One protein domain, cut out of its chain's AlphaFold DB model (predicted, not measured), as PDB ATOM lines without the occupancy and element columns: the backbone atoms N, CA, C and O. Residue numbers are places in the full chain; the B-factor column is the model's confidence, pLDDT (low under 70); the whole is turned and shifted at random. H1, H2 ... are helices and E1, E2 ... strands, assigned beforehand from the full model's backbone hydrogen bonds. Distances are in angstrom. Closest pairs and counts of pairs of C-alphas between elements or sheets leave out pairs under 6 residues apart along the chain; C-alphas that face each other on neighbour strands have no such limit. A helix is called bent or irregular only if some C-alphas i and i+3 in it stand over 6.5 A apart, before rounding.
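This is residues 117 to 192 and 201 to 263 of the 273 residues of an uncharacterized protein of Acidobacteria bacterium (UniProt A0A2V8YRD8). A strongly twisted sheet of five strands has two helices over one face, H2 over E2 and E1 and H3 over E5 and E3, each running along the strands under it but apart from the other, and a third helix, H1, not on the sheet, packs on H3 and, near one end of H2, on its residues 157 to 158. H4, the last element, only grazes the sheet with residues 252 to 254, and its centre is the farthest from the mean of the C-alphas. The printed part has 139 residues with four named helices and five named strands, in the order H1 E1 H2 E2 E3 H3 E4 E5 H4. The sheet's order is E2 E1 E5 E3 E4, mixed, and the class is mixed, helices and strands. The whole is compact, with a radius of gyration of the C-alphas of 14.3 A and spans of 40 by 34 by 32 A.

H1, residues 117 to 128, begins with C-alpha 117 at (157.033, 190.275, 187.631) and is 16.9 A long; it is only just irregular, C-alphas 122 and 125 being 6.9 A apart. E1 is residues 135 to 141, 19.9 A. H2, residues 145 to 160, is 23.9 A long, with C-alpha 145 at (181.702, 196.739, 189.911). E2, residues 165 to 173, 16.2 A, bends by 87 degrees at residue 168. E3 is residues 182 to 187, 16.8 A; H3 is residues 207 to 218, 16.0 A. E4 is residues 224 to 228, 12.9 A; E5 is residues 235 to 240, 16.0 A. H4, residues 252 to 263, is 16.4 A long and ends with C-alpha 263 at (159.183, 201.324, 154.438).

E1 is parallel to E5, with N 137 and O 236 at 2.9 A, and to E2, with N 166 and O 136 at 2.8 A. E5 and E3 are antiparallel, with N 185 and O 237 at 2.8 A. E3 and E4 are parallel, with N 184 and O 224 at 2.8 A. E1, H2 and E2 form a strand-helix-strand unit, two parallel neighbour strands with a helix between, its crossover right-handed. H2 and H3 on the same face make two layers, helices on one face of a sheet. H2 lies over E2 and E1 at a height of 7.9 A, and H3 over E5 and E3 at 9.9 A. H1 and H3 touch, closest at the C-alphas of Phe 122 and Ala 215, 4.3 A, at a shallow tilt of 16 degrees, opposite ways. H2 touches H1 with residues 157 to 158 alone, closest at the C-alphas of Ile 157 and Glu 123, 7.0 A. The closest C-alphas of E4 and H4 are those of Glu 224 and Phe 253, 6.7 A. In H3 and H4 every O i to N i+4 pair is within hydrogen-bond range, in H1 6 of 8 and in H2 8 of 12.

The two C-alphas farthest apart, those of Gly 143 and Gln 263, are 42.4 A apart. Residues 193 to 200 are not printed; C-alphas 192 and 201 are 5.9 A apart across this cut. Of the links printed whole, E5 to H4 is long. The mean pLDDT of the printed part is 91.0, that of H4 is 78, and no printed residue is under 70.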
ATOM      1  N   LYS A 117     157.808 189.949 188.830       94.50
ATOM      2  CA  LYS A 117     157.033 190.275 187.631       94.50
ATOM      3  C   LYS A 117     157.930 190.623 186.442       94.50
ATOM      4  O   LYS A 117     157.675 190.151 185.337       94.50
ATOM      5  N   GLU A 118     158.951 191.452 186.643       94.38
ATOM      6  CA  GLU A 118     159.902 191.821 185.584       94.38
ATOM      7  C   GLU A 118     160.725 190.621 185.136       94.38
ATOM      8  O   GLU A 118     160.919 190.418 183.941       94.38
ATOM      9  N   ARG A 119     161.128 189.777 186.083       96.06
ATOM     10  CA  ARG A 119     161.810 188.520 185.808       96.06
ATOM     11  C   ARG A 119     160.968 187.608 184.915       96.06
ATOM     12  O   ARG A 119     161.463 187.152 183.891       96.06
ATOM     13  N   ALA A 120     159.687 187.415 185.230       95.31
ATOM     14  CA  ALA A 120     158.788 186.627 184.387       95.31
ATOM     15  C   ALA A 120     158.621 187.233 182.977       95.31
ATOM     16  O   ALA A 120     158.566 186.507 181.983       95.31
ATOM     17  N   LEU A 121     158.566 188.567 182.868       95.56
ATOM     18  CA  LEU A 121     158.513 189.266 181.579       95.56
ATOM     19  C   LEU A 121     159.806 189.101 180.766       95.56
ATOM     20  O   LEU A 121     159.739 188.972 179.541       95.56
ATOM     21  N   PHE A 122     160.956 189.084 181.438       96.62
ATOM     22  CA  PHE A 122     162.263 188.848 180.834       96.62
ATOM     23  C   PHE A 122     162.405 187.401 180.339       96.62
ATOM     24  O   PHE A 122     162.813 187.167 179.206       96.62
ATOM     25  N   GLU A 123     162.030 186.419 181.162       96.19
ATOM     26  CA  GLU A 123     162.174 184.991 180.849       96.19
ATOM     27  C   GLU A 123     161.224 184.518 179.745       96.19
ATOM     28  O   GLU A 123     161.553 183.594 179.002       96.19
ATOM     29  N   LYS A 124     160.061 185.161 179.597       94.81
ATOM     30  CA  LYS A 124     159.030 184.764 178.634       94.81
ATOM     31  C   LYS A 124     159.565 184.526 177.208       94.81
ATOM     32  O   LYS A 124     159.483 183.379 176.763       94.81
ATOM     33  N   PRO A 125     160.146 185.516 176.498       94.44
ATOM     34  CA  PRO A 125     160.656 185.301 175.138       94.44
ATOM     35  C   PRO A 125     161.777 184.254 175.087       94.44
ATOM     36  O   PRO A 125     161.855 183.476 174.144       94.44
ATOM     37  N   LEU A 126     162.601 184.171 176.135       94.56
ATOM     38  CA  LEU A 126     163.707 183.214 176.221       94.56
ATOM     39  C   LEU A 126     163.226 181.763 176.334       94.56
ATOM     40  O   LEU A 126     163.867 180.850 175.810       94.56
ATOM     41  N   SER A 127     162.120 181.544 177.043       92.00
ATOM     42  CA  SER A 127     161.528 180.221 177.253       92.00
ATOM     43  C   SER A 127     160.727 179.725 176.044       92.00
ATOM     44  O   SER A 127     160.671 178.520 175.802       92.00
ATOM     45  N   GLU A 128     160.154 180.646 175.262       92.50
ATOM     46  CA  GLU A 128     159.300 180.354 174.104       92.50
ATOM     47  C   GLU A 128     160.097 180.019 172.826       92.50
ATOM     48  O   GLU A 128     159.524 179.446 171.894       92.50
ATOM     49  N   GLN A 129     161.405 180.317 172.786       89.88
ATOM     50  CA  GLN A 129     162.271 180.027 171.637       89.88
ATOM     51  C   GLN A 129     162.306 178.523 171.315       89.88
ATOM     52  O   GLN A 129     162.643 177.697 172.174       89.88
ATOM     53  N   LYS A 130     162.026 178.173 170.049       88.38
ATOM     54  CA  LYS A 130     162.027 176.784 169.546       88.38
ATOM     55  C   LYS A 130     163.294 176.429 168.773       88.38
ATOM     56  O   LYS A 130     163.661 175.259 168.691       88.38
ATOM     57  N   GLU A 131     163.935 177.422 168.177       90.25
ATOM     58  CA  GLU A 131     165.168 177.295 167.418       90.25
ATOM     59  C   GLU A 131     166.341 176.914 168.335       90.25
ATOM     60  O   GLU A 131     166.321 177.245 169.526       90.25
ATOM     61  N   PRO A 132     167.401 176.277 167.799       90.69
ATOM     62  CA  PRO A 132     168.615 176.007 168.559       90.69
ATOM     63  C   PRO A 132     169.151 177.275 169.232       90.69
ATOM     64  O   PRO A 132     169.354 178.300 168.579       90.69
ATOM     65  N   ARG A 133     169.360 177.194 170.549       93.81
ATOM     66  CA  ARG A 133     169.837 178.311 171.368       93.81
ATOM     67  C   ARG A 133     171.342 178.474 171.207       93.81
ATOM     68  O   ARG A 133     172.088 177.503 171.332       93.81
ATOM     69  N   GLU A 134     171.770 179.703 170.952       95.69
ATOM     70  CA  GLU A 134     173.181 180.079 171.036       95.69
ATOM     71  C   GLU A 134     173.645 180.075 172.504       95.69
ATOM     72  O   GLU A 134     172.845 180.216 173.432       95.69
ATOM     73  N   GLU A 135     174.944 179.883 172.731       97.00
ATOM     74  CA  GLU A 135     175.522 179.991 174.072       97.00
ATOM     75  C   GLU A 135     175.588 181.468 174.483       97.00
ATOM     76  O   GLU A 135     176.026 182.318 173.707       97.00
ATOM     77  N   ILE A 136     175.170 181.781 175.709       97.69
ATOM     78  CA  ILE A 136     175.234 183.140 176.248       97.69
ATOM     79  C   ILE A 136     176.556 183.326 176.984       97.69
ATOM     80  O   ILE A 136     176.880 182.564 177.890       97.69
ATOM     81  N   GLN A 137     177.296 184.376 176.651       97.75
ATOM     82  CA  GLN A 137     178.405 184.867 177.466       97.75
ATOM     83  C   GLN A 137     177.972 186.180 178.113       97.75
ATOM     84  O   GLN A 137     177.511 187.080 177.417       97.75
ATOM     85  N   ILE A 138     178.106 186.307 179.430       97.75
ATOM     86  CA  ILE A 138     177.765 187.544 180.139       97.75
ATOM     87  C   ILE A 138     179.060 188.220 180.554       97.75
ATOM     88  O   ILE A 138     179.874 187.629 181.261       97.75
ATOM     89  N   VAL A 139     179.244 189.458 180.109       96.94
ATOM     90  CA  VAL A 139     180.466 190.221 180.353       96.94
ATOM     91  C   VAL A 139     180.139 191.619 180.867       96.94
ATOM     92  O   VAL A 139     179.082 192.171 180.567       96.94
ATOM     93  N   CYS A 140     181.035 192.217 181.644       96.56
ATOM     94  CA  CYS A 140     180.870 193.578 182.164       96.56
ATOM     95  C   CYS A 140     182.098 194.448 181.886       96.56
ATOM     96  O   CYS A 140     183.190 193.941 181.625       96.56
ATOM     97  N   ALA A 141     181.925 195.768 181.954       95.31
ATOM     98  CA  ALA A 141     183.028 196.713 181.855       95.31
ATOM     99  C   ALA A 141     184.045 196.506 182.987       95.31
ATOM    100  O   ALA A 141     183.712 196.549 184.172       95.31
ATOM    101  N   GLN A 142     185.315 196.330 182.622       93.38
ATOM    102  CA  GLN A 142     186.396 196.274 183.598       93.38
ATOM    103  C   GLN A 142     186.450 197.567 184.433       93.38
ATOM    104  O   GLN A 142     186.551 198.665 183.888       93.38
ATOM    105  N   GLY A 143     186.431 197.421 185.760       90.12
ATOM    106  CA  GLY A 143     186.490 198.542 186.704       90.12
ATOM    107  C   GLY A 143     185.135 199.143 187.093       90.12
ATOM    108  O   GLY A 143     185.118 200.050 187.919       90.12
ATOM    109  N   ASP A 144     184.019 198.634 186.559       92.81
ATOM    110  CA  ASP A 144     182.662 199.001 186.982       92.81
ATOM    111  C   ASP A 144     182.001 197.837 187.737       92.81
ATOM    112  O   ASP A 144     181.300 196.992 187.174       92.81
ATOM    113  N   GLU A 145     182.248 197.785 189.045       93.50
ATOM    114  CA  GLU A 145     181.702 196.739 189.911       93.50
ATOM    115  C   GLU A 145     180.168 196.764 189.950       93.50
ATOM    116  O   GLU A 145     179.537 195.708 189.978       93.50
ATOM    117  N   ALA A 146     179.550 197.948 189.871       93.88
ATOM    118  CA  ALA A 146     178.097 198.073 189.859       93.88
ATOM    119  C   ALA A 146     177.490 197.418 188.609       93.88
ATOM    120  O   ALA A 146     176.502 196.684 188.716       93.88
ATOM    121  N   ALA A 147     178.105 197.604 187.434       94.44
ATOM    122  CA  ALA A 147     177.693 196.916 186.212       94.44
ATOM    123  C   ALA A 147     177.873 195.394 186.310       94.44
ATOM    124  O   ALA A 147     176.977 194.655 185.902       94.44
ATOM    125  N   CYS A 148     178.979 194.911 186.884       95.94
ATOM    126  CA  CYS A 148     179.217 193.473 187.051       95.94
ATOM    127  C   CYS A 148     178.231 192.822 188.034       95.94
ATOM    128  O   CYS A 148     177.694 191.750 187.747       95.94
ATOM    129  N   VAL A 149     177.936 193.478 189.161       95.69
ATOM    130  CA  VAL A 149     176.928 193.017 190.133       95.69
ATOM    131  C   VAL A 149     175.544 192.980 189.490       95.69
ATOM    132  O   VAL A 149     174.813 192.002 189.640       95.69
ATOM    133  N   TYR A 150     175.196 194.012 188.719       95.94
ATOM    134  CA  TYR A 150     173.941 194.044 187.976       95.94
ATOM    135  C   TYR A 150     173.860 192.929 186.921       95.94
ATOM    136  O   TYR A 150     172.825 192.271 186.817       95.94
ATOM    137  N   ALA A 151     174.944 192.673 186.181       97.12
ATOM    138  CA  ALA A 151     175.035 191.602 185.188       97.12
ATOM    139  C   ALA A 151     174.885 190.204 185.813       97.12
ATOM    140  O   ALA A 151     174.289 189.311 185.209       97.12
ATOM    141  N   ALA A 152     175.375 190.014 187.043       96.69
ATOM    142  CA  ALA A 152     175.380 188.718 187.718       96.69
ATOM    143  C   ALA A 152     173.977 188.138 187.933       96.69
ATOM    144  O   ALA A 152     173.808 186.920 187.871       96.69
ATOM    145  N   GLN A 153     172.952 188.979 188.107       96.00
ATOM    146  CA  GLN A 153     171.576 188.489 188.250       96.00
ATOM    147  C   GLN A 153     171.098 187.745 186.991       96.00
ATOM    148  O   GLN A 153     170.358 186.767 187.091       96.00
ATOM    149  N   PHE A 154     171.567 188.156 185.808       97.50
ATOM    150  CA  PHE A 154     171.143 187.570 184.540       97.50
ATOM    151  C   PHE A 154     171.737 186.182 184.307       97.50
ATOM    152  O   PHE A 154     171.111 185.377 183.624       97.50
ATOM    153  N   VAL A 155     172.878 185.847 184.926       97.12
ATOM    154  CA  VAL A 155     173.482 184.504 184.834       97.12
ATOM    155  C   VAL A 155     172.471 183.432 185.233       97.12
ATOM    156  O   VAL A 155     172.268 182.467 184.499       97.12
ATOM    157  N   ASN A 156     171.802 183.609 186.373       94.62
ATOM    158  CA  ASN A 156     170.826 182.631 186.849       94.62
ATOM    159  C   ASN A 156     169.517 182.703 186.061       94.62
ATOM    160  O   ASN A 156     168.974 181.658 185.720       94.62
ATOM    161  N   ILE A 157     169.066 183.901 185.682       96.25
ATOM    162  CA  ILE A 157     167.837 184.083 184.894       96.25
ATOM    163  C   ILE A 157     167.921 183.344 183.549       96.25
ATOM    164  O   ILE A 157     167.017 182.587 183.202       96.25
ATOM    165  N   PHE A 158     169.028 183.481 182.811       96.88
ATOM    166  CA  PHE A 158     169.218 182.745 181.554       96.88
ATOM    167  C   PHE A 158     169.234 181.229 181.775       96.88
ATOM    168  O   PHE A 158     168.598 180.483 181.029       96.88
ATOM    169  N   ARG A 159     169.927 180.759 182.816       94.88
ATOM    170  CA  ARG A 159     170.001 179.326 183.135       94.88
ATOM    171  C   ARG A 159     168.643 178.744 183.504       94.88
ATOM    172  O   ARG A 159     168.314 177.652 183.050       94.88
ATOM    173  N   GLU A 160     167.856 179.469 184.287       93.62
ATOM    174  CA  GLU A 160     166.501 179.069 184.668       93.62
ATOM    175  C   GLU A 160     165.547 179.066 183.465       93.62
ATOM    176  O   GLU A 160     164.725 178.162 183.345       93.62
ATOM    177  N   ALA A 161     165.752 179.956 182.487       93.69
ATOM    178  CA  ALA A 161     165.087 179.895 181.182       93.69
ATOM    179  C   ALA A 161     165.596 178.745 180.270       93.69
ATOM    180  O   ALA A 161     165.151 178.592 179.126       93.69
ATOM    181  N   GLY A 162     166.536 177.920 180.744       93.25
ATOM    182  CA  GLY A 162     167.094 176.765 180.036       93.25
ATOM    183  C   GLY A 162     168.181 177.113 179.016       93.25
ATOM    184  O   GLY A 162     168.388 176.363 178.060       93.25
ATOM    185  N   TRP A 163     168.833 178.266 179.150       95.88
ATOM    186  CA  TRP A 163     169.940 178.662 178.281       95.88
ATOM    187  C   TRP A 163     171.282 178.212 178.842       95.88
ATOM    188  O   TRP A 163     171.502 178.177 180.055       95.88
ATOM    189  N   LYS A 164     172.210 177.893 177.939       96.75
ATOM    190  CA  LYS A 164     173.591 177.608 178.312       96.75
ATOM    191  C   LYS A 164     174.328 178.930 178.501       96.75
ATOM    192  O   LYS A 164     174.473 179.685 177.544       96.75
ATOM    193  N   VAL A 165     174.793 179.186 179.721       96.75
ATOM    194  CA  VAL A 165     175.652 180.334 180.032       96.75
ATOM    195  C   VAL A 165     177.091 179.847 180.132       96.75
ATOM    196  O   VAL A 165     177.385 178.919 180.889       96.75
ATOM    197  N   ARG A 166     177.983 180.457 179.356       94.44
ATOM    198  CA  ARG A 166     179.411 180.149 179.352       94.44
ATOM    199  C   ARG A 166     179.986 180.347 180.750       94.44
ATOM    200  O   ARG A 166     179.816 181.405 181.347       94.44
ATOM    201  N   ASP A 167     180.617 179.296 181.267       92.44
ATOM    202  CA  ASP A 167     181.327 179.258 182.549       92.44
ATOM    203  C   ASP A 167     180.523 179.717 183.787       92.44
ATOM    204  O   ASP A 167     181.089 179.861 184.869       92.44
ATOM    205  N   ASN A 168     179.204 179.909 183.656       93.69
ATOM    206  CA  ASN A 168     178.269 180.316 184.710       93.69
ATOM    207  C   ASN A 168     178.724 181.515 185.570       93.69
ATOM    208  O   ASN A 168     178.403 181.569 186.758       93.69
ATOM    209  N   HIS A 169     179.455 182.471 185.001       93.88
ATOM    210  CA  HIS A 169     179.890 183.673 185.709       93.88
ATOM    211  C   HIS A 169     179.858 184.902 184.797       93.88
ATOM    212  O   HIS A 169     179.623 184.795 183.594       93.88
ATOM    213  N   VAL A 170     180.055 186.077 185.398       96.88
ATOM    214  CA  VAL A 170     180.251 187.330 184.667       96.88
ATOM    215  C   VAL A 170     181.742 187.551 184.488       96.88
ATOM    216  O   VAL A 170     182.475 187.618 185.475       96.88
ATOM    217  N   GLU A 171     182.181 187.694 183.245       95.94
ATOM    218  CA  GLU A 171     183.582 187.961 182.931       95.94
ATOM    219  C   GLU A 171     183.816 189.478 182.771       95.94
ATOM    220  O   GLU A 171     183.171 190.124 181.938       95.94
ATOM    221  N   PRO A 172     184.716 190.097 183.553       95.31
ATOM    222  CA  PRO A 172     185.095 191.485 183.334       95.31
ATOM    223  C   PRO A 172     185.976 191.588 182.087       95.31
ATOM    224  O   PRO A 172     187.035 190.965 182.009       95.31
ATOM    225  N   VAL A 173     185.570 192.415 181.127       93.94
ATOM    226  CA  VAL A 173     186.274 192.580 179.851       93.94
ATOM    227  C   VAL A 173     186.700 194.021 179.626       93.94
ATOM    228  O   VAL A 173     186.044 194.980 180.047       93.94
ATOM    229  N   ARG A 174     187.808 194.181 178.903       91.12
ATOM    230  CA  ARG A 174     188.258 195.476 178.404       91.12
ATOM    231  C   ARG A 174     187.848 195.614 176.946       91.12
ATOM    232  O   ARG A 174     188.416 194.968 176.074       91.12
ATOM    233  N   MET A 175     186.876 196.481 176.689       85.50
ATOM    234  CA  MET A 175     186.462 196.801 175.326       85.50
ATOM    235  C   MET A 175     187.441 197.790 174.695       85.50
ATOM    236  O   MET A 175     187.834 198.764 175.337       85.50
ATOM    237  N   ASN A 176     187.785 197.576 173.423       83.38
ATOM    238  CA  ASN A 176     188.580 198.539 172.650       83.38
ATOM    239  C   ASN A 176     187.848 199.883 172.521       83.38
ATOM    240  O   ASN A 176     188.461 200.936 172.665       83.38
ATOM    241  N   ASN A 177     186.527 199.825 172.326       83.31
ATOM    242  CA  ASN A 177     185.631 200.975 172.324       83.31
ATOM    243  C   ASN A 177     184.553 200.760 173.398       83.31
ATOM    244  O   ASN A 177     183.569 200.065 173.129       83.31
ATOM    245  N   PRO A 178     184.736 201.286 174.620       81.31
ATOM    246  CA  PRO A 178     183.748 201.140 175.677       81.31
ATOM    247  C   PRO A 178     182.472 201.908 175.326       81.31
ATOM    248  O   PRO A 178     182.508 203.074 174.934       81.31
ATOM    249  N   THR A 179     181.336 201.246 175.498       87.94
ATOM    250  CA  THR A 179     179.999 201.809 175.306       87.94
ATOM    251  C   THR A 179     179.231 201.814 176.623       87.94
ATOM    252  O   THR A 179     179.448 200.968 177.493       87.94
ATOM    253  N   ALA A 180     178.341 202.794 176.783       91.75
ATOM    254  CA  ALA A 180     177.374 202.810 177.872       91.75
ATOM    255  C   ALA A 180     176.168 201.919 177.525       91.75
ATOM    256  O   ALA A 180     175.828 201.749 176.354       91.75
ATOM    257  N   GLY A 181     175.495 201.408 178.549       93.56
ATOM    258  CA  GLY A 181     174.307 200.567 178.465       93.56
ATOM    259  C   GLY A 181     174.611 199.088 178.269       93.56
ATOM    260  O   GLY A 181     175.724 198.618 178.518       93.56
ATOM    261  N   ILE A 182     173.588 198.355 177.834       95.81
ATOM    262  CA  ILE A 182     173.687 196.935 177.491       95.81
ATOM    263  C   ILE A 182     173.879 196.787 175.982       95.81
ATOM    264  O   ILE A 182     173.146 197.388 175.193       95.81
ATOM    265  N   VAL A 183     174.842 195.965 175.570       95.19
ATOM    266  CA  VAL A 183     175.127 195.694 174.156       95.19
ATOM    267  C   VAL A 183     175.158 194.194 173.906       95.19
ATOM    268  O   VAL A 183     175.842 193.452 174.606       95.19
ATOM    269  N   LEU A 184     174.430 193.749 172.885       95.81
ATOM    270  CA  LEU A 184     174.430 192.364 172.425       95.81
ATOM    271  C   LEU A 184     175.417 192.221 171.268       95.81
ATOM    272  O   LEU A 184     175.198 192.767 170.186       95.81
ATOM    273  N   PHE A 185     176.498 191.489 171.493       94.12
ATOM    274  CA  PHE A 185     177.494 191.161 170.488       94.12
ATOM    275  C   PHE A 185     177.288 189.754 169.953       94.12
ATOM    276  O   PHE A 185     176.987 188.816 170.690       94.12
ATOM    277  N   ARG A 186     177.531 189.600 168.658       94.44
ATOM    278  CA  ARG A 186     177.612 188.301 167.995       94.44
ATOM    279  C   ARG A 186     178.808 188.278 167.054       94.44
ATOM    280  O   ARG A 186     179.276 189.341 166.626       94.44
ATOM    281  N   HIS A 187     179.282 187.076 166.724       92.25
ATOM    282  CA  HIS A 187     180.348 186.900 165.745       92.25
ATOM    283  C   HIS A 187     180.055 187.690 164.461       92.25
ATOM    284  O   HIS A 187     178.957 187.630 163.888       92.25
ATOM    285  N   GLY A 188     181.038 188.483 164.050       87.38
ATOM    286  CA  GLY A 188     181.014 189.272 162.829       87.38
ATOM    287  C   GLY A 188     181.747 188.591 161.699       87.38
ATOM    288  O   GLY A 188     182.906 188.225 161.868       87.38
ATOM    289  N   ARG A 189     181.118 188.488 160.526       82.00
ATOM    290  CA  ARG A 189     181.800 187.975 159.334       82.00
ATOM    291  C   ARG A 189     182.388 189.122 158.525       82.00
ATOM    292  O   ARG A 189     181.659 189.990 158.054       82.00
ATOM    293  N   GLY A 190     183.704 189.086 158.339       76.56
ATOM    294  CA  GLY A 190     184.457 190.066 157.559       76.56
ATOM    295  C   GLY A 190     185.630 190.648 158.342       76.56
ATOM    296  O   GLY A 190     185.777 190.410 159.539       76.56
ATOM    297  N   LYS A 191     186.478 191.408 157.650       72.88
ATOM    298  CA  LYS A 191     187.515 192.227 158.280       72.88
ATOM    299  C   LYS A 191     187.102 193.689 158.127       72.88
ATOM    300  O   LYS A 191     186.845 194.089 156.990       72.88
ATOM    301  N   PRO A 192     186.989 194.461 159.219       71.88
ATOM    302  CA  PRO A 192     186.788 195.895 159.101       71.88
ATOM    303  C   PRO A 192     187.988 196.495 158.359       71.88
ATOM    304  O   PRO A 192     189.130 196.094 158.587       71.88
ATOM    305  N   VAL A 201     181.443 195.570 160.377       84.00
ATOM    306  CA  VAL A 201     181.247 194.135 160.204       84.00
ATOM    307  C   VAL A 201     179.772 193.825 160.392       84.00
ATOM    308  O   VAL A 201     179.152 194.251 161.368       84.00
ATOM    309  N   TRP A 202     179.201 193.095 159.439       81.44
ATOM    310  CA  TRP A 202     177.823 192.641 159.532       81.44
ATOM    311  C   TRP A 202     177.753 191.365 160.368       81.44
ATOM    312  O   TRP A 202     178.592 190.465 160.262       81.44
ATOM    313  N   THR A 203     176.713 191.273 161.188       86.06
ATOM    314  CA  THR A 203     176.354 190.046 161.894       86.06
ATOM    315  C   THR A 203     174.945 189.634 161.493       86.06
ATOM    316  O   THR A 203     174.089 190.481 161.236       86.06
ATOM    317  N   ALA A 204     174.711 188.327 161.386       85.00
ATOM    318  CA  ALA A 204     173.389 187.818 161.053       85.00
ATOM    319  C   ALA A 204     172.470 187.894 162.279       85.00
ATOM    320  O   ALA A 204     172.881 187.565 163.394       85.00
ATOM    321  N   LEU A 205     171.221 188.297 162.047       86.62
ATOM    322  CA  LEU A 205     170.178 188.349 163.065       86.62
ATOM    323  C   LEU A 205     169.634 186.929 163.301       86.62
ATOM    324  O   LEU A 205     169.018 186.351 162.407       86.62
ATOM    325  N   THR A 206     169.893 186.353 164.474       90.88
ATOM    326  CA  THR A 206     169.398 185.023 164.878       90.88
ATOM    327  C   THR A 206     168.178 185.124 165.779       90.88
ATOM    328  O   THR A 206     167.962 186.159 166.409       90.88
ATOM    329  N   ALA A 207     167.417 184.029 165.888       92.25
ATOM    330  CA  ALA A 207     166.341 183.904 166.874       92.25
ATOM    331  C   ALA A 207     166.856 184.224 168.285       92.25
ATOM    332  O   ALA A 207     166.303 185.086 168.955       92.25
ATOM    333  N   SER A 208     168.015 183.674 168.666       93.88
ATOM    334  CA  SER A 208     168.590 183.938 169.983       93.88
ATOM    335  C   SER A 208     168.926 185.403 170.248       93.88
ATOM    336  O   SER A 208     168.680 185.894 171.350       93.88
ATOM    337  N   LEU A 209     169.439 186.125 169.250       93.00
ATOM    338  CA  LEU A 209     169.696 187.559 169.377       93.00
ATOM    339  C   LEU A 209     168.389 188.366 169.483       93.00
ATOM    340  O   LEU A 209     168.322 189.318 170.262       93.00
ATOM    341  N   ILE A 210     167.354 187.978 168.730       92.25
ATOM    342  CA  ILE A 210     166.024 188.608 168.765       92.25
ATOM    343  C   ILE A 210     165.360 188.386 170.126       92.25
ATOM    344  O   ILE A 210     164.923 189.355 170.743       92.25
ATOM    345  N   ASP A 211     165.330 187.152 170.620       94.75
ATOM    346  CA  ASP A 211     164.653 186.800 171.871       94.75
ATOM    347  C   ASP A 211     165.381 187.384 173.082       94.75
ATOM    348  O   ASP A 211     164.743 187.927 173.984       94.75
ATOM    349  N   THR A 212     166.719 187.393 173.058       95.69
ATOM    350  CA  THR A 212     167.532 188.090 174.068       95.69
ATOM    351  C   THR A 212     167.235 189.584 174.080       95.69
ATOM    352  O   THR A 212     167.020 190.173 175.137       95.69
ATOM    353  N   ARG A 213     167.172 190.217 172.904       94.38
ATOM    354  CA  ARG A 213     166.795 191.629 172.802       94.38
ATOM    355  C   ARG A 213     165.389 191.870 173.346       94.38
ATOM    356  O   ARG A 213     165.190 192.824 174.094       94.38
ATOM    357  N   GLN A 214     164.431 191.027 172.973       93.69
ATOM    358  CA  GLN A 214     163.046 191.144 173.413       93.69
ATOM    359  C   GLN A 214     162.922 190.963 174.931       93.69
ATOM    360  O   GLN A 214     162.122 191.659 175.552       93.69
ATOM    361  N   ALA A 215     163.733 190.091 175.537       96.19
ATOM    362  CA  ALA A 215     163.799 189.911 176.985       96.19
ATOM    363  C   ALA A 215     164.152 191.223 177.700       96.19
ATOM    364  O   ALA A 215     163.425 191.652 178.595       96.19
ATOM    365  N   PHE A 216     165.206 191.913 177.249       96.44
ATOM    366  CA  PHE A 216     165.569 193.231 177.783       96.44
ATOM    367  C   PHE A 216     164.496 194.288 177.492       96.44
ATOM    368  O   PHE A 216     164.117 195.042 178.389       96.44
ATOM    369  N   ALA A 217     163.937 194.303 176.281       93.00
ATOM    370  CA  ALA A 217     162.895 195.263 175.921       93.00
ATOM    371  C   ALA A 217     161.631 195.105 176.788       93.00
ATOM    372  O   ALA A 217     161.000 196.097 177.150       93.00
ATOM    373  N   ASN A 218     161.282 193.876 177.189       94.00
ATOM    374  CA  ASN A 218     160.137 193.595 178.062       94.00
ATOM    375  C   ASN A 218     160.286 194.170 179.478       94.00
ATOM    376  O   ASN A 218     159.276 194.419 180.137       94.00
ATOM    377  N   ILE A 219     161.520 194.389 179.934       93.94
ATOM    378  CA  ILE A 219     161.829 195.081 181.195       93.94
ATOM    379  C   ILE A 219     162.193 196.555 180.966       93.94
ATOM    380  O   ILE A 219     162.705 197.222 181.859       93.94
ATOM    381  N   GLY A 220     161.923 197.074 179.765       90.50
ATOM    382  CA  GLY A 220     162.119 198.476 179.417       90.50
ATOM    383  C   GLY A 220     163.571 198.871 179.152       90.50
ATOM    384  O   GLY A 220     163.870 200.060 179.114       90.50
ATOM    385  N   ILE A 221     164.472 197.908 178.956       94.25
ATOM    386  CA  ILE A 221     165.860 198.171 178.574       94.25
ATOM    387  C   ILE A 221     166.009 197.929 177.073       94.25
ATOM    388  O   ILE A 221     165.689 196.859 176.567       94.25
ATOM    389  N   GLU A 222     166.518 198.916 176.347       93.19
ATOM    390  CA  GLU A 222     166.754 198.837 174.908       93.19
ATOM    391  C   GLU A 222     168.241 198.578 174.643       93.19
ATOM    392  O   GLU A 222     169.038 199.521 174.572       93.19
ATOM    393  N   PRO A 223     168.657 197.312 174.461       94.06
ATOM    394  CA  PRO A 223     170.057 197.027 174.234       94.06
ATOM    395  C   PRO A 223     170.484 197.472 172.831       94.06
ATOM    396  O   PRO A 223     169.711 197.484 171.859       94.06
ATOM    397  N   GLU A 224     171.759 197.812 172.703       91.94
ATOM    398  CA  GLU A 224     172.402 197.970 171.404       91.94
ATOM    399  C   GLU A 224     172.780 196.608 170.824       91.94
ATOM    400  O   GLU A 224     172.759 195.579 171.500       91.94
ATOM    401  N   SER A 225     173.103 196.592 169.537       90.50
ATOM    402  CA  SER A 225     173.584 195.394 168.863       90.50
ATOM    403  C   SER A 225     174.893 195.723 168.173       90.50
ATOM    404  O   SER A 225     175.002 196.742 167.490       90.50
ATOM    405  N   GLY A 226     175.881 194.867 168.383       89.31
ATOM    406  CA  GLY A 226     177.225 195.026 167.867       89.31
ATOM    407  C   GLY A 226     177.728 193.743 167.227       89.31
ATOM    408  O   GLY A 226     177.187 192.652 167.412       89.31
ATOM    409  N   SER A 227     178.803 193.885 166.470       89.56
ATOM    410  CA  SER A 227     179.507 192.771 165.861       89.56
ATOM    411  C   SER A 227     180.901 192.677 166.464       89.56
ATOM    412  O   SER A 227     181.589 193.691 166.569       89.56
ATOM    413  N   ASN A 228     181.302 191.477 166.882       88.81
ATOM    414  CA  ASN A 228     182.644 191.214 167.386       88.81
ATOM    415  C   ASN A 228     183.272 190.046 166.601       88.81
ATOM    416  O   ASN A 228     182.844 188.906 166.787       88.81
ATOM    417  N   PRO A 229     184.269 190.295 165.733       87.56
ATOM    418  CA  PRO A 229     184.961 189.241 164.986       87.56
ATOM    419  C   PRO A 229     185.727 188.240 165.864       87.56
ATOM    420  O   PRO A 229     185.952 187.113 165.436       87.56
ATOM    421  N   GLU A 230     186.122 188.632 167.078       87.75
ATOM    422  CA  GLU A 230     186.880 187.785 168.012       87.75
ATOM    423  C   GLU A 230     185.980 186.822 168.798       87.75
ATOM    424  O   GLU A 230     186.458 185.857 169.394       87.75
ATOM    425  N   LEU A 231     184.665 187.063 168.797       90.94
ATOM    426  CA  LEU A 231     183.716 186.199 169.483       90.94
ATOM    427  C   LEU A 231     183.562 184.873 168.714       90.94
ATOM    428  O   LEU A 231     183.437 184.917 167.492       90.94
ATOM    429  N   PRO A 232     183.517 183.702 169.372       92.56
ATOM    430  CA  PRO A 232     183.277 182.438 168.677       92.56
ATOM    431  C   PRO A 232     181.910 182.398 167.973       92.56
ATOM    432  O   PRO A 232     180.945 183.021 168.423       92.56
ATOM    433  N   GLU A 233     181.800 181.629 166.884       91.81
ATOM    434  CA  GLU A 233     180.500 181.367 166.254       91.81
ATOM    435  C   GLU A 233     179.561 180.614 167.218       91.81
ATOM    436  O   GLU A 233     179.996 179.789 168.020       91.81
ATOM    437  N   GLY A 234     178.257 180.907 167.140       93.19
ATOM    438  CA  GLY A 234     177.237 180.290 167.999       93.19
ATOM    439  C   GLY A 234     177.166 180.854 169.423       93.19
ATOM    440  O   GLY A 234     176.544 180.234 170.286       93.19
ATOM    441  N   VAL A 235     177.792 182.010 169.669       95.69
ATOM    442  CA  VAL A 235     177.793 182.702 170.962       95.69
ATOM    443  C   VAL A 235     177.160 184.080 170.819       95.69
ATOM    444  O   VAL A 235     177.487 184.832 169.895       95.69
ATOM    445  N   VAL A 236     176.295 184.428 171.769       96.69
ATOM    446  CA  VAL A 236     175.811 185.795 171.981       96.69
ATOM    447  C   VAL A 236     176.455 186.324 173.258       96.69
ATOM    448  O   VAL A 236     176.243 185.785 174.342       96.69
ATOM    449  N   SER A 237     177.258 187.377 173.130       96.75
ATOM    450  CA  SER A 237     177.899 188.036 174.266       96.75
ATOM    451  C   SER A 237     177.083 189.253 174.689       96.75
ATOM    452  O   SER A 237     176.829 190.154 173.891       96.75
ATOM    453  N   ILE A 238     176.639 189.267 175.939       97.38
ATOM    454  CA  ILE A 238     175.858 190.344 176.541       97.38
ATOM    455  C   ILE A 238     176.818 191.176 177.380       97.38
ATOM    456  O   ILE A 238     177.248 190.747 178.451       97.38
ATOM    457  N   TYR A 239     177.152 192.360 176.882       96.94
ATOM    458  CA  TYR A 239     178.039 193.299 177.551       96.94
ATOM    459  C   TYR A 239     177.251 194.318 178.367       96.94
ATOM    460  O   TYR A 239     176.376 195.006 177.839       96.94
ATOM    461  N   PHE A 240     177.608 194.443 179.642       97.06
ATOM    462  CA  PHE A 240     177.083 195.432 180.575       97.06
ATOM    463  C   PHE A 240     178.126 196.534 180.793       97.06
ATOM    464  O   PHE A 240     179.087 196.361 181.544       97.06
ATOM    465  N   GLY A 241     177.943 197.664 180.107       94.69
ATOM    466  CA  GLY A 241     178.799 198.848 180.209       94.69
ATOM    467  C   GLY A 241     178.389 199.798 181.331       94.69
ATOM    468  O   GLY A 241     177.564 199.443 182.169       94.69
ATOM    469  N   LEU A 242     178.890 201.035 181.301       92.50
ATOM    470  CA  LEU A 242     178.443 202.107 182.203       92.50
ATOM    471  C   LEU A 242     176.926 202.308 182.096       92.50
ATOM    472  O   LEU A 242     176.373 202.216 181.002       92.50
ATOM    473  N   GLU A 243     176.241 202.585 183.200       91.31
ATOM    474  CA  GLU A 243     174.796 202.838 183.179       91.31
ATOM    475  C   GLU A 243     174.446 204.079 182.333       91.31
ATOM    476  O   GLU A 243     175.073 205.133 182.463       91.31
ATOM    477  N   LYS A 244     173.438 203.956 181.457       89.56
ATOM    478  CA  LYS A 244     172.886 205.102 180.712       89.56
ATOM    479  C   LYS A 244     172.002 205.958 181.615       89.56
ATOM    480  O   LYS A 244     171.379 205.466 182.548       89.56
ATOM    481  N   GLU A 245     171.853 207.239 181.276       84.81
ATOM    482  CA  GLU A 245     170.870 208.092 181.958       84.81
ATOM    483  C   GLU A 245     169.447 207.529 181.840       84.81
ATOM    484  O   GLU A 245     168.688 207.625 182.808       84.81
ATOM    485  N   ASN A 246     169.145 206.917 180.685       86.50
ATOM    486  CA  ASN A 246     167.930 206.174 180.375       86.50
ATOM    487  C   ASN A 246     168.250 204.928 179.526       86.50
ATOM    488  O   ASN A 246     168.546 205.023 178.334       86.50
ATOM    489  N   GLU A 247     168.171 203.748 180.133       89.38
ATOM    490  CA  GLU A 247     168.415 202.458 179.471       89.38
ATOM    491  C   GLU A 247     167.308 202.082 178.469       89.38
ATOM    492  O   GLU A 247     167.525 201.232 177.611       89.38
ATOM    493  N   GLY A 248     166.136 202.724 178.533       87.62
ATOM    494  CA  GLY A 248     165.017 202.488 177.614       87.62
ATOM    495  C   GLY A 248     165.027 203.356 176.356       87.62
ATOM    496  O   GLY A 248     164.070 203.331 175.578       87.62
ATOM    497  N   GLU A 249     166.060 204.175 176.149       87.25
ATOM    498  CA  GLU A 249     166.113 205.050 174.981       87.25
ATOM    499  C   GLU A 249     166.260 204.271 173.666       87.25
ATOM    500  O   GLU A 249     167.104 203.379 173.558       87.25
ATOM    501  N   PRO A 250     165.508 204.643 172.607       85.06
ATOM    502  CA  PRO A 250     165.617 203.979 171.317       85.06
ATOM    503  C   PRO A 250     167.039 204.037 170.751       85.06
ATOM    504  O   PRO A 250     167.558 205.110 170.417       85.06
ATOM    505  N   THR A 251     167.634 202.865 170.548       86.94
ATOM    506  CA  THR A 251     168.975 202.742 169.973       86.94
ATOM    507  C   THR A 251     168.958 202.925 168.454       86.94
ATOM    508  O   THR A 251     167.903 202.949 167.808       86.94
ATOM    509  N   ASN A 252     170.143 203.052 167.842       82.25
ATOM    510  CA  ASN A 252     170.276 203.122 166.379       82.25
ATOM    511  C   ASN A 252     169.637 201.914 165.687       82.25
ATOM    512  O   ASN A 252     169.015 202.062 164.632       82.25
ATOM    513  N   PHE A 253     169.720 200.739 166.312       78.56
ATOM    514  CA  PHE A 253     169.046 199.542 165.833       78.56
ATOM    515  C   PHE A 253     167.520 199.707 165.862       78.56
ATOM    516  O   PHE A 253     166.877 199.546 164.826       78.56
ATOM    517  N   THR A 254     166.935 200.115 166.998       80.12
ATOM    518  CA  THR A 254     165.481 200.341 167.132       80.12
ATOM    519  C   THR A 254     164.976 201.345 166.096       80.12
ATOM    520  O   THR A 254     163.969 201.115 165.421       80.12
ATOM    521  N   LYS A 255     165.709 202.450 165.912       83.50
ATOM    522  CA  LYS A 255     165.402 203.484 164.910       83.50
ATOM    523  C   LYS A 255     165.444 202.921 163.488       83.50
ATOM    524  O   LYS A 255     164.539 203.193 162.698       83.50
ATOM    525  N   THR A 256     166.451 202.106 163.175       79.44
ATOM    526  CA  THR A 256     166.612 201.466 161.859       79.44
ATOM    527  C   THR A 256     165.489 200.472 161.581       79.44
ATOM    528  O   THR A 256     164.850 200.555 160.533       79.44
ATOM    529  N   MET A 257     165.165 199.597 162.537       75.88
ATOM    530  CA  MET A 257     164.074 198.627 162.399       75.88
ATOM    531  C   MET A 257     162.711 199.306 162.260       75.88
ATOM    532  O   MET A 257     161.899 198.899 161.431       75.88
ATOM    533  N   LYS A 258     162.464 200.392 163.005       80.00
ATOM    534  CA  LYS A 258     161.243 201.195 162.855       80.00
ATOM    535  C   LYS A 258     161.140 201.805 161.455       80.00
ATOM    536  O   LYS A 258     160.072 201.742 160.851       80.00
ATOM    537  N   LYS A 259     162.244 202.349 160.930       80.19
ATOM    538  CA  LYS A 259     162.311 202.914 159.574       80.19
ATOM    539  C   LYS A 259     162.068 201.844 158.504       80.19
ATOM    540  O   LYS A 259     161.251 202.060 157.613       80.19
ATOM    541  N   LEU A 260     162.702 200.676 158.631       75.38
ATOM    542  CA  LEU A 260     162.478 199.532 157.741       75.38
ATOM    543  C   LEU A 260     161.019 199.071 157.789       75.38
ATOM    544  O   LEU A 260     160.375 198.967 156.752       75.38
ATOM    545  N   GLY A 261     160.449 198.896 158.981       73.25
ATOM    546  CA  GLY A 261     159.053 198.487 159.140       73.25
ATOM    547  C   GLY A 261     158.036 199.507 158.607       73.25
ATOM    548  O   GLY A 261     156.932 199.120 158.222       73.25
ATOM    549  N   GLN A 262     158.378 200.797 158.577       76.88
ATOM    550  CA  GLN A 262     157.583 201.828 157.899       76.88
ATOM    551  C   GLN A 262     157.709 201.717 156.377       76.88
ATOM    552  O   GLN A 262     156.699 201.778 155.682       76.88
ATOM    553  N   GLN A 263     158.923 201.497 155.866       70.88
ATOM    554  CA  GLN A 263     159.183 201.324 154.438       70.88
ATOM    555  C   GLN A 263     158.477 200.081 153.877       70.88
ATOM    556  O   GLN A 263     157.835 200.164 152.838       70.88
TER     557      GLN A 263